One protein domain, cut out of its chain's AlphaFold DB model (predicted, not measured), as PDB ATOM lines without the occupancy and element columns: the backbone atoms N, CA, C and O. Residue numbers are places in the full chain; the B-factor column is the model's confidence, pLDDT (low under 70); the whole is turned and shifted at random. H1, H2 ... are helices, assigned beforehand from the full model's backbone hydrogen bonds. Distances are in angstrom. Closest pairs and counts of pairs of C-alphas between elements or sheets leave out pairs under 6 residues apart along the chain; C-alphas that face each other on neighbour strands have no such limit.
ATOM      1  N   ILE A   8     -34.371   7.285  30.916       83.88
ATOM      2  CA  ILE A   8     -33.502   7.592  32.059       83.88
ATOM      3  C   ILE A   8     -33.152   9.080  32.123       83.88
ATOM      4  O   ILE A   8     -33.148   9.651  33.206       83.88
ATOM      5  N   ILE A   9     -32.853   9.713  30.989       83.69
ATOM      6  CA  ILE A   9     -32.557  11.148  30.911       83.69
ATOM      7  C   ILE A   9     -33.817  11.945  31.219       83.69
ATOM      8  O   ILE A   9     -33.770  12.828  32.068       83.69
ATOM      9  N   ARG A  10     -34.965  11.568  30.643       83.69
ATOM     10  CA  ARG A  10     -36.258  12.177  30.987       83.69
ATOM     11  C   ARG A  10     -36.562  12.019  32.476       83.69
ATOM     12  O   ARG A  10     -36.923  12.993  33.121       83.69
ATOM     13  N   LEU A  11     -36.322  10.841  33.056       84.75
ATOM     14  CA  LEU A  11     -36.477  10.606  34.493       84.75
ATOM     15  C   LEU A  11     -35.513  11.466  35.332       84.75
ATOM     16  O   LEU A  11     -35.946  12.070  36.305       84.75
ATOM     17  N   VAL A  12     -34.238  11.586  34.953       84.25
ATOM     18  CA  VAL A  12     -33.244  12.464  35.609       84.25
ATOM     19  C   VAL A  12     -33.625  13.947  35.491       84.25
ATOM     20  O   VAL A  12     -33.376  14.713  36.417       84.25
ATOM     21  N   ASN A  13     -34.236  14.344  34.372       80.06
ATOM     22  CA  ASN A  13     -34.580  15.727  34.046       80.06
ATOM     23  C   ASN A  13     -35.934  16.185  34.620       80.06
ATOM     24  O   ASN A  13     -36.113  17.386  34.807       80.06
ATOM     25  N   VAL A  14     -36.870  15.258  34.856       78.00
ATOM     26  CA  VAL A  14     -38.276  15.534  35.224       78.00
ATOM     27  C   VAL A  14     -38.641  15.013  36.625       78.00
ATOM     28  O   VAL A  14     -39.684  15.391  37.154       78.00
ATOM     29  N   SER A  15     -37.817  14.168  37.263       70.69
ATOM     30  CA  SER A  15     -38.107  13.677  38.625       70.69
ATOM     31  C   SER A  15     -38.276  14.836  39.617       70.69
ATOM     32  O   SER A  15     -37.374  15.672  39.701       70.69
ATOM     33  N   PRO A  16     -39.365  14.865  40.413       61.78
ATOM     34  CA  PRO A  16     -39.558  15.875  41.448       61.78
ATOM     35  C   PRO A  16     -38.398  15.914  42.448       61.78
ATOM     36  O   PRO A  16     -37.839  14.873  42.810       61.78
ATOM     37  N   GLN A  17     -38.071  17.120  42.918       61.94
ATOM     38  CA  GLN A  17     -36.994  17.360  43.886       61.94
ATOM     39  C   GLN A  17     -37.246  16.652  45.228       61.94
ATOM     40  O   GLN A  17     -36.298  16.215  45.870       61.94
ATOM     41  N   ASP A  18     -38.512  16.429  45.591       62.59
ATOM     42  CA  ASP A  18     -38.921  15.775  46.844       62.59
ATOM     43  C   ASP A  18     -38.584  14.268  46.911       62.59
ATOM     44  O   ASP A  18     -38.743  13.625  47.952       62.59
ATOM     45  N   VAL A  19     -38.132  13.660  45.806       75.25
ATOM     46  CA  VAL A  19     -37.792  12.229  45.754       75.25
ATOM     47  C   VAL A  19     -36.359  12.004  46.238       75.25
ATOM     48  O   VAL A  19     -35.410  12.209  45.474       75.25
ATOM     49  N   SER A  20     -36.211  11.504  47.474       84.50
ATOM     50  CA  SER A  20     -34.933  11.067  48.072       84.50
ATOM     51  C   SER A  20     -34.081  10.234  47.104       84.50
ATOM     52  O   SER A  20     -34.588   9.418  46.324       84.50
ATOM     53  N   ASP A  21     -32.761  10.428  47.166       85.12
ATOM     54  CA  ASP A  21     -31.814   9.721  46.303       85.12
ATOM     55  C   ASP A  21     -31.849   8.202  46.486       85.12
ATOM     56  O   ASP A  21     -31.611   7.487  45.521       85.12
ATOM     57  N   GLU A  22     -32.196   7.688  47.666       86.31
ATOM     58  CA  GLU A  22     -32.394   6.259  47.910       86.31
ATOM     59  C   GLU A  22     -33.573   5.705  47.100       86.31
ATOM     60  O   GLU A  22     -33.460   4.629  46.509       86.31
ATOM     61  N   VAL A  23     -34.688   6.442  47.027       87.06
ATOM     62  CA  VAL A  23     -35.872   6.054  46.241       87.06
ATOM     63  C   VAL A  23     -35.545   6.099  44.748       87.06
ATOM     64  O   VAL A  23     -35.798   5.137  44.020       87.06
ATOM     65  N   PHE A  24     -34.889   7.171  44.302       87.44
ATOM     66  CA  PHE A  24     -34.429   7.327  42.921       87.44
ATOM     67  C   PHE A  24     -33.388   6.259  42.523       87.44
ATOM     68  O   PHE A  24     -33.465   5.673  41.442       87.44
ATOM     69  N   ALA A  25     -32.452   5.925  43.417       89.06
ATOM     70  CA  ALA A  25     -31.474   4.857  43.223       89.06
ATOM     71  C   ALA A  25     -32.146   3.489  43.085       89.06
ATOM     72  O   ALA A  25     -31.758   2.705  42.217       89.06
ATOM     73  N   GLN A  26     -33.142   3.189  43.928       87.50
ATOM     74  CA  GLN A  26     -33.899   1.939  43.857       87.50
ATOM     75  C   GLN A  26     -34.679   1.827  42.544       87.50
ATOM     76  O   GLN A  26     -34.620   0.776  41.904       87.50
ATOM     77  N   GLU A  27     -35.325   2.906  42.104       88.19
ATOM     78  CA  GLU A  27     -36.056   2.967  40.835       88.19
ATOM     79  C   GLU A  27     -35.125   2.693  39.638       88.19
ATOM     80  O   GLU A  27     -35.346   1.747  38.872       88.19
ATOM     81  N   LEU A  28     -33.992   3.405  39.548       89.69
ATOM     82  CA  LEU A  28     -32.974   3.162  38.516       89.69
ATOM     83  C   LEU A  28     -32.389   1.736  38.586       89.69
ATOM     84  O   LEU A  28     -32.111   1.111  37.555       89.69
ATOM     85  N   LYS A  29     -32.192   1.198  39.797       90.69
ATOM     86  CA  LYS A  29     -31.632  -0.144  40.022       90.69
ATOM     87  C   LYS A  29     -32.610  -1.258  39.660       90.69
ATOM     88  O   LYS A  29     -32.152  -2.309  39.201       90.69
ATOM     89  N   LYS A  30     -33.913  -1.039  39.832       88.44
ATOM     90  CA  LYS A  30     -34.982  -1.997  39.521       88.44
ATOM     91  C   LYS A  30     -35.330  -1.992  38.031       88.44
ATOM     92  O   LYS A  30     -35.328  -3.051  37.409       88.44
ATOM     93  N   ASN A  31     -35.544  -0.812  37.449       86.75
ATOM     94  CA  ASN A  31     -36.209  -0.685  36.148       86.75
ATOM     95  C   ASN A  31     -35.248  -0.507  34.958       86.75
ATOM     96  O   ASN A  31     -35.668  -0.593  33.800       86.75
ATOM     97  N   HIS A  32     -33.942  -0.322  35.197       89.38
ATOM     98  CA  HIS A  32     -32.964  -0.131  34.121       89.38
ATOM     99  C   HIS A  32     -31.771  -1.090  34.167       89.38
ATOM    100  O   HIS A  32     -31.313  -1.552  35.212       89.38
ATOM    101  N   GLN A  33     -31.249  -1.392  32.978       89.12
ATOM    102  CA  GLN A  33     -30.098  -2.271  32.761       89.12
ATOM    103  C   GLN A  33     -28.803  -1.460  32.638       89.12
ATOM    104  O   GLN A  33     -28.827  -0.336  32.133       89.12
ATOM    105  N   CYS A  34     -27.656  -2.050  33.004       86.94
ATOM    106  CA  CYS A  34     -26.337  -1.391  32.957       86.94
ATOM    107  C   CYS A  34     -26.045  -0.684  31.626       86.94
ATOM    108  O   CYS A  34     -25.516   0.421  31.625       86.94
ATOM    109  N   LYS A  35     -26.410  -1.304  30.492       88.38
ATOM    110  CA  LYS A  35     -26.200  -0.724  29.155       88.38
ATOM    111  C   LYS A  35     -26.976   0.585  28.959       88.38
ATOM    112  O   LYS A  35     -26.402   1.540  28.450       88.38
ATOM    113  N   LYS A  36     -28.241   0.646  29.403       88.94
ATOM    114  CA  LYS A  36     -29.068   1.863  29.319       88.94
ATOM    115  C   LYS A  36     -28.549   2.953  30.268       88.94
ATOM    116  O   LYS A  36     -28.398   4.089  29.845       88.94
ATOM    117  N   LEU A  37     -28.191   2.592  31.506       89.62
ATOM    118  CA  LEU A  37     -27.615   3.527  32.487       89.62
ATOM    119  C   LEU A  37     -26.289   4.135  31.996       89.62
ATOM    120  O   LEU A  37     -26.099   5.343  32.098       89.62
ATOM    121  N   ARG A  38     -25.402   3.326  31.398       89.75
ATOM    122  CA  ARG A  38     -24.157   3.809  30.780       89.75
ATOM    123  C   ARG A  38     -24.416   4.714  29.575       89.75
ATOM    124  O   ARG A  38     -23.745   5.730  29.458       89.75
ATOM    125  N   ALA A  39     -25.363   4.366  28.702       88.06
ATOM    126  CA  ALA A  39     -25.724   5.204  27.557       88.06
ATOM    127  C   ALA A  39     -26.256   6.575  28.005       88.06
ATOM    128  O   ALA A  39     -25.779   7.593  27.514       88.06
ATOM    129  N   ALA A  40     -27.146   6.597  29.005       87.12
ATOM    130  CA  ALA A  40     -27.648   7.828  29.609       87.12
ATOM    131  C   ALA A  40     -26.527   8.657  30.262       87.12
ATOM    132  O   ALA A  40     -26.483   9.864  30.070       87.12
ATOM    133  N   CYS A  41     -25.573   8.023  30.961       86.12
ATOM    134  CA  CYS A  41     -24.383   8.721  31.461       86.12
ATOM    135  C   CYS A  41     -23.615   9.404  30.317       86.12
ATOM    136  O   CYS A  41     -23.386  10.607  30.385       86.12
ATOM    137  N   THR A  42     -23.280   8.669  29.249       86.94
ATOM    138  CA  THR A  42     -22.544   9.217  28.097       86.94
ATOM    139  C   THR A  42     -23.298  10.363  27.414       86.94
ATOM    140  O   THR A  42     -22.685  11.372  27.083       86.94
ATOM    141  N   GLN A  43     -24.616  10.232  27.227       84.12
ATOM    142  CA  GLN A  43     -25.475  11.280  26.656       84.12
ATOM    143  C   GLN A  43     -25.553  12.535  27.552       84.12
ATOM    144  O   GLN A  43     -25.696  13.636  27.036       84.12
ATOM    145  N   LEU A  44     -25.388  12.389  28.873       82.25
ATOM    146  CA  LEU A  44     -25.276  13.495  29.838       82.25
ATOM    147  C   LEU A  44     -23.831  14.011  30.024       82.25
ATOM    148  O   LEU A  44     -23.561  14.752  30.969       82.25
ATOM    149  N   GLY A  45     -22.876  13.601  29.178       83.38
ATOM    150  CA  GLY A  45     -21.459  13.990  29.286       83.38
ATOM    151  C   GLY A  45     -20.700  13.343  30.455       83.38
ATOM    152  O   GLY A  45     -19.528  13.640  30.690       83.38
ATOM    153  N   LEU A  46     -21.334  12.429  31.190       82.88
ATOM    154  CA  LEU A  46     -20.714  11.668  32.267       82.88
ATOM    155  C   LEU A  46     -19.952  10.493  31.639       82.88
ATOM    156  O   LEU A  46     -20.544   9.649  30.968       82.88
ATOM    157  N   HIS A  47     -18.639  10.406  31.864       82.38
ATOM    158  CA  HIS A  47     -17.779   9.369  31.275       82.38
ATOM    159  C   HIS A  47     -17.435   8.251  32.284       82.38
ATOM    160  O   HIS A  47     -16.306   8.192  32.773       82.38
ATOM    161  N   PRO A  48     -18.345   7.302  32.590       77.06
ATOM    162  CA  PRO A  48     -18.125   6.282  33.622       77.06
ATOM    163  C   PRO A  48     -17.046   5.251  33.263       77.06
ATOM    164  O   PRO A  48     -16.660   4.449  34.101       77.06
ATOM    165  N   GLN A  49     -16.568   5.241  32.016       77.81
ATOM    166  CA  GLN A  49     -15.446   4.401  31.592       77.81
ATOM    167  C   GLN A  49     -14.076   5.002  31.930       77.81
ATOM    168  O   GLN A  49     -13.085   4.281  31.863       77.81
ATOM    169  N   ALA A  50     -14.009   6.296  32.265       73.25
ATOM    170  CA  ALA A  50     -12.763   6.951  32.658       73.25
ATOM    171  C   ALA A  50     -12.294   6.521  34.061       73.25
ATOM    172  O   ALA A  50     -11.104   6.594  34.352       73.25
ATOM    173  N   ASP A  51     -13.212   6.035  34.905       73.12
ATOM    174  CA  ASP A  51     -12.909   5.453  36.211       73.12
ATOM    175  C   ASP A  51     -13.389   3.987  36.265       73.12
ATOM    176  O   ASP A  51     -14.598   3.735  36.319       73.12
ATOM    177  N   PRO A  52     -12.477   2.993  36.287       79.94
ATOM    178  CA  PRO A  52     -12.833   1.585  36.446       79.94
ATOM    179  C   PRO A  52     -13.673   1.290  37.698       79.94
ATOM    180  O   PRO A  52     -14.438   0.327  37.691       79.94
ATOM    181  N   VAL A  53     -13.569   2.119  38.746       78.00
ATOM    182  CA  VAL A  53     -14.349   1.998  39.987       78.00
ATOM    183  C   VAL A  53     -15.813   2.399  39.784       78.00
ATOM    184  O   VAL A  53     -16.660   1.945  40.537       78.00
ATOM    185  N   LEU A  54     -16.147   3.188  38.754       79.38
ATOM    186  CA  LEU A  54     -17.524   3.615  38.449       79.38
ATOM    187  C   LEU A  54     -18.153   2.862  37.261       79.38
ATOM    188  O   LEU A  54     -19.337   3.034  36.970       79.38
ATOM    189  N   ASN A  55     -17.400   1.976  36.606       85.12
ATOM    190  CA  ASN A  55     -17.809   1.212  35.421       85.12
ATOM    191  C   ASN A  55     -18.722  -0.003  35.753       85.12
ATOM    192  O   ASN A  55     -18.603  -1.077  35.162       85.12
ATOM    193  N   HIS A  56     -19.643   0.147  36.710       89.88
ATOM    194  CA  HIS A  56     -20.609  -0.875  37.143       89.88
ATOM    195  C   HIS A  56     -21.986  -0.259  37.454       89.88
ATOM    196  O   HIS A  56     -22.126   0.961  37.484       89.88
ATOM    197  N   LYS A  57     -23.017  -1.095  37.680       90.62
ATOM    198  CA  LYS A  57     -24.423  -0.643  37.780       90.62
ATOM    199  C   LYS A  57     -24.612   0.511  38.765       90.62
ATOM    200  O   LYS A  57     -25.146   1.550  38.393       90.62
ATOM    201  N   ASP A  58     -24.157   0.320  39.999       89.19
ATOM    202  CA  ASP A  58     -24.301   1.307  41.067       89.19
ATOM    203  C   ASP A  58     -23.403   2.537  40.849       89.19
ATOM    204  O   ASP A  58     -23.789   3.632  41.239       89.19
ATOM    205  N   GLY A  59     -22.264   2.392  40.160       87.38
ATOM    206  CA  GLY A  59     -21.409   3.513  39.751       87.38
ATOM    207  C   GLY A  59     -22.097   4.446  38.747       87.38
ATOM    208  O   GLY A  59     -22.081   5.662  38.929       87.38
ATOM    209  N   TYR A  60     -22.805   3.893  37.751       91.38
ATOM    210  CA  TYR A  60     -23.654   4.691  36.853       91.38
ATOM    211  C   TYR A  60     -24.777   5.405  37.624       91.38
ATOM    212  O   TYR A  60     -25.036   6.580  37.390       91.38
ATOM    213  N   ILE A  61     -25.424   4.720  38.574       90.88
ATOM    214  CA  ILE A  61     -26.501   5.299  39.395       90.88
ATOM    215  C   ILE A  61     -25.971   6.448  40.269       90.88
ATOM    216  O   ILE A  61     -26.591   7.508  40.311       90.88
ATOM    217  N   GLN A  62     -24.798   6.297  40.893       88.62
ATOM    218  CA  GLN A  62     -24.143   7.370  41.655       88.62
ATOM    219  C   GLN A  62     -23.813   8.594  40.790       88.62
ATOM    220  O   GLN A  62     -23.961   9.725  41.252       88.62
ATOM    221  N   LEU A  63     -23.385   8.389  39.540       89.25
ATOM    222  CA  LEU A  63     -23.122   9.482  38.601       89.25
ATOM    223  C   LEU A  63     -24.406  10.231  38.218       89.25
ATOM    224  O   LEU A  63     -24.410  11.460  38.243       89.25
ATOM    225  N   LEU A  64     -25.501   9.515  37.946       89.31
ATOM    226  CA  LEU A  64     -26.808  10.118  37.652       89.31
ATOM    227  C   LEU A  64     -27.388  10.871  38.863       89.31
ATOM    228  O   LEU A  64     -27.921  11.964  38.697       89.31
ATOM    229  N   ILE A  65     -27.222  10.345  40.082       88.12
ATOM    230  CA  ILE A  65     -27.590  11.028  41.337       88.12
ATOM    231  C   ILE A  65     -26.770  12.304  41.536       88.12
ATOM    232  O   ILE A  65     -27.335  13.363  41.803       88.12
ATOM    233  N   ARG A  66     -25.442  12.231  41.370       84.88
ATOM    234  CA  ARG A  66     -24.566  13.407  41.475       84.88
ATOM    235  C   ARG A  66     -24.980  14.479  40.468       84.88
ATOM    236  O   ARG A  66     -25.102  15.634  40.854       84.88
ATOM    237  N   TYR A  67     -25.249  14.092  39.224       85.69
ATOM    238  CA  TYR A  67     -25.729  14.999  38.184       85.69
ATOM    239  C   TYR A  67     -27.087  15.629  38.541       85.69
ATOM    240  O   TYR A  67     -27.231  16.846  38.440       85.69
ATOM    241  N   ARG A  68     -28.049  14.837  39.042       85.81
ATOM    242  CA  ARG A  68     -29.359  15.321  39.518       85.81
ATOM    243  C   ARG A  68     -29.204  16.382  40.614       85.81
ATOM    244  O   ARG A  68     -29.697  17.491  40.446       85.81
ATOM    245  N   ARG A  69     -28.436  16.088  41.673       78.94
ATOM    246  CA  ARG A  69     -28.130  17.044  42.758       78.94
ATOM    247  C   ARG A  69     -27.477  18.324  42.228       78.94
ATOM    248  O   ARG A  69     -27.912  19.421  42.561       78.94
ATOM    249  N   SER A  70     -26.480  18.191  41.348       74.38
ATOM    250  CA  SER A  70     -25.784  19.330  40.731       74.38
ATOM    251  C   SER A  70     -26.700  20.231  39.898       74.38
ATOM    252  O   SER A  70     -26.441  21.429  39.823       74.38
ATOM    253  N   ARG A  71     -27.768  19.693  39.294       74.94
ATOM    254  CA  ARG A  71     -28.774  20.483  38.563       74.94
ATOM    255  C   ARG A  71     -29.788  21.187  39.462       74.94
ATOM    256  O   ARG A  71     -30.328  22.210  39.055       74.94
ATOM    257  N   CYS A  72     -30.062  20.663  40.654       60.81
ATOM    258  CA  CYS A  72     -31.080  21.210  41.556       60.81
ATOM    259  C   CYS A  72     -30.611  22.416  42.385       60.81
ATOM    260  O   CYS A  72     -31.397  22.941  43.164       60.81
ATOM    261  N   GLY A  73     -29.356  22.858  42.240       51.81
ATOM    262  CA  GLY A  73     -28.827  24.000  42.993       51.81
ATOM    263  C   GLY A  73     -28.586  23.718  44.480       51.81
ATOM    264  O   GLY A  73     -28.236  24.638  45.216       51.81
TER     265      GLY A  73
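AT A GLANCE: This is residues 8 to 73 of the 404 residues of an uncharacterized protein of Peronospora effusa (UniProt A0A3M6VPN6). A small, compact cluster of four helices: the longest, H4, has H2 and H3 packed on it, and the short H1 packs on H3. The loop of residues 44 to 56 makes one end of the longest axis, and the link from H1 to H2 lies at the other. The printed part has 66 residues with four named helices, H1, H2, H3 and H4 in that order, and no named strand; the class is all helix. The radius of gyration of the C-alphas is 10.9 A, and the spans are 31 by 25 by 18 A.

IN THESE COORDINATES: Find C-alpha 8 at (-33.502, 7.592, 32.059), where H1 begins; it runs over residues 8 to 14, 9.8 A. H2 follows as residues 21 to 31, 15.2 A, and H3 as residues 34 to 43, 14.2 A. H4, residues 57 to 71, runs 21.6 A to C-alpha 71 at (-28.774, 20.483, 38.563).

HOW THE PARTS SIT: Begin at H4, the hub. It touches H2 at Ala 25 and Ile 61, the closest C-alphas, 6.3 A, at a steep tilt of 46 degrees, opposite ways. It touches H3 at Cys 34 and Lys 57, the closest C-alphas, 5.2 A, the same way, at a shallow tilt of 33 degrees, only just short of steep. With residues 64 to 68 alone it only just touches H1, with 3 pairs of C-alphas within 8 A; the closest are Val 12 and Arg 68, 6.2 A. H1 touches H3, the closest C-alphas being Ile 9 and Ala 40, 6.1 A, at a steep tilt of 56 degrees. H2 and H3 are only just apart, closest 8.1 A. In H1, H2, H3 and H4 every O i to N i+4 pair is within hydrogen-bond range.

THE WHOLE: The C-alphas farthest apart, Asp 18 and Pro 52, are 31.5 A apart. The printed part has no cut, and its long link is H3 to H4. Look for pLDDT under 70 at residues 16 to 18 and 72 to 73.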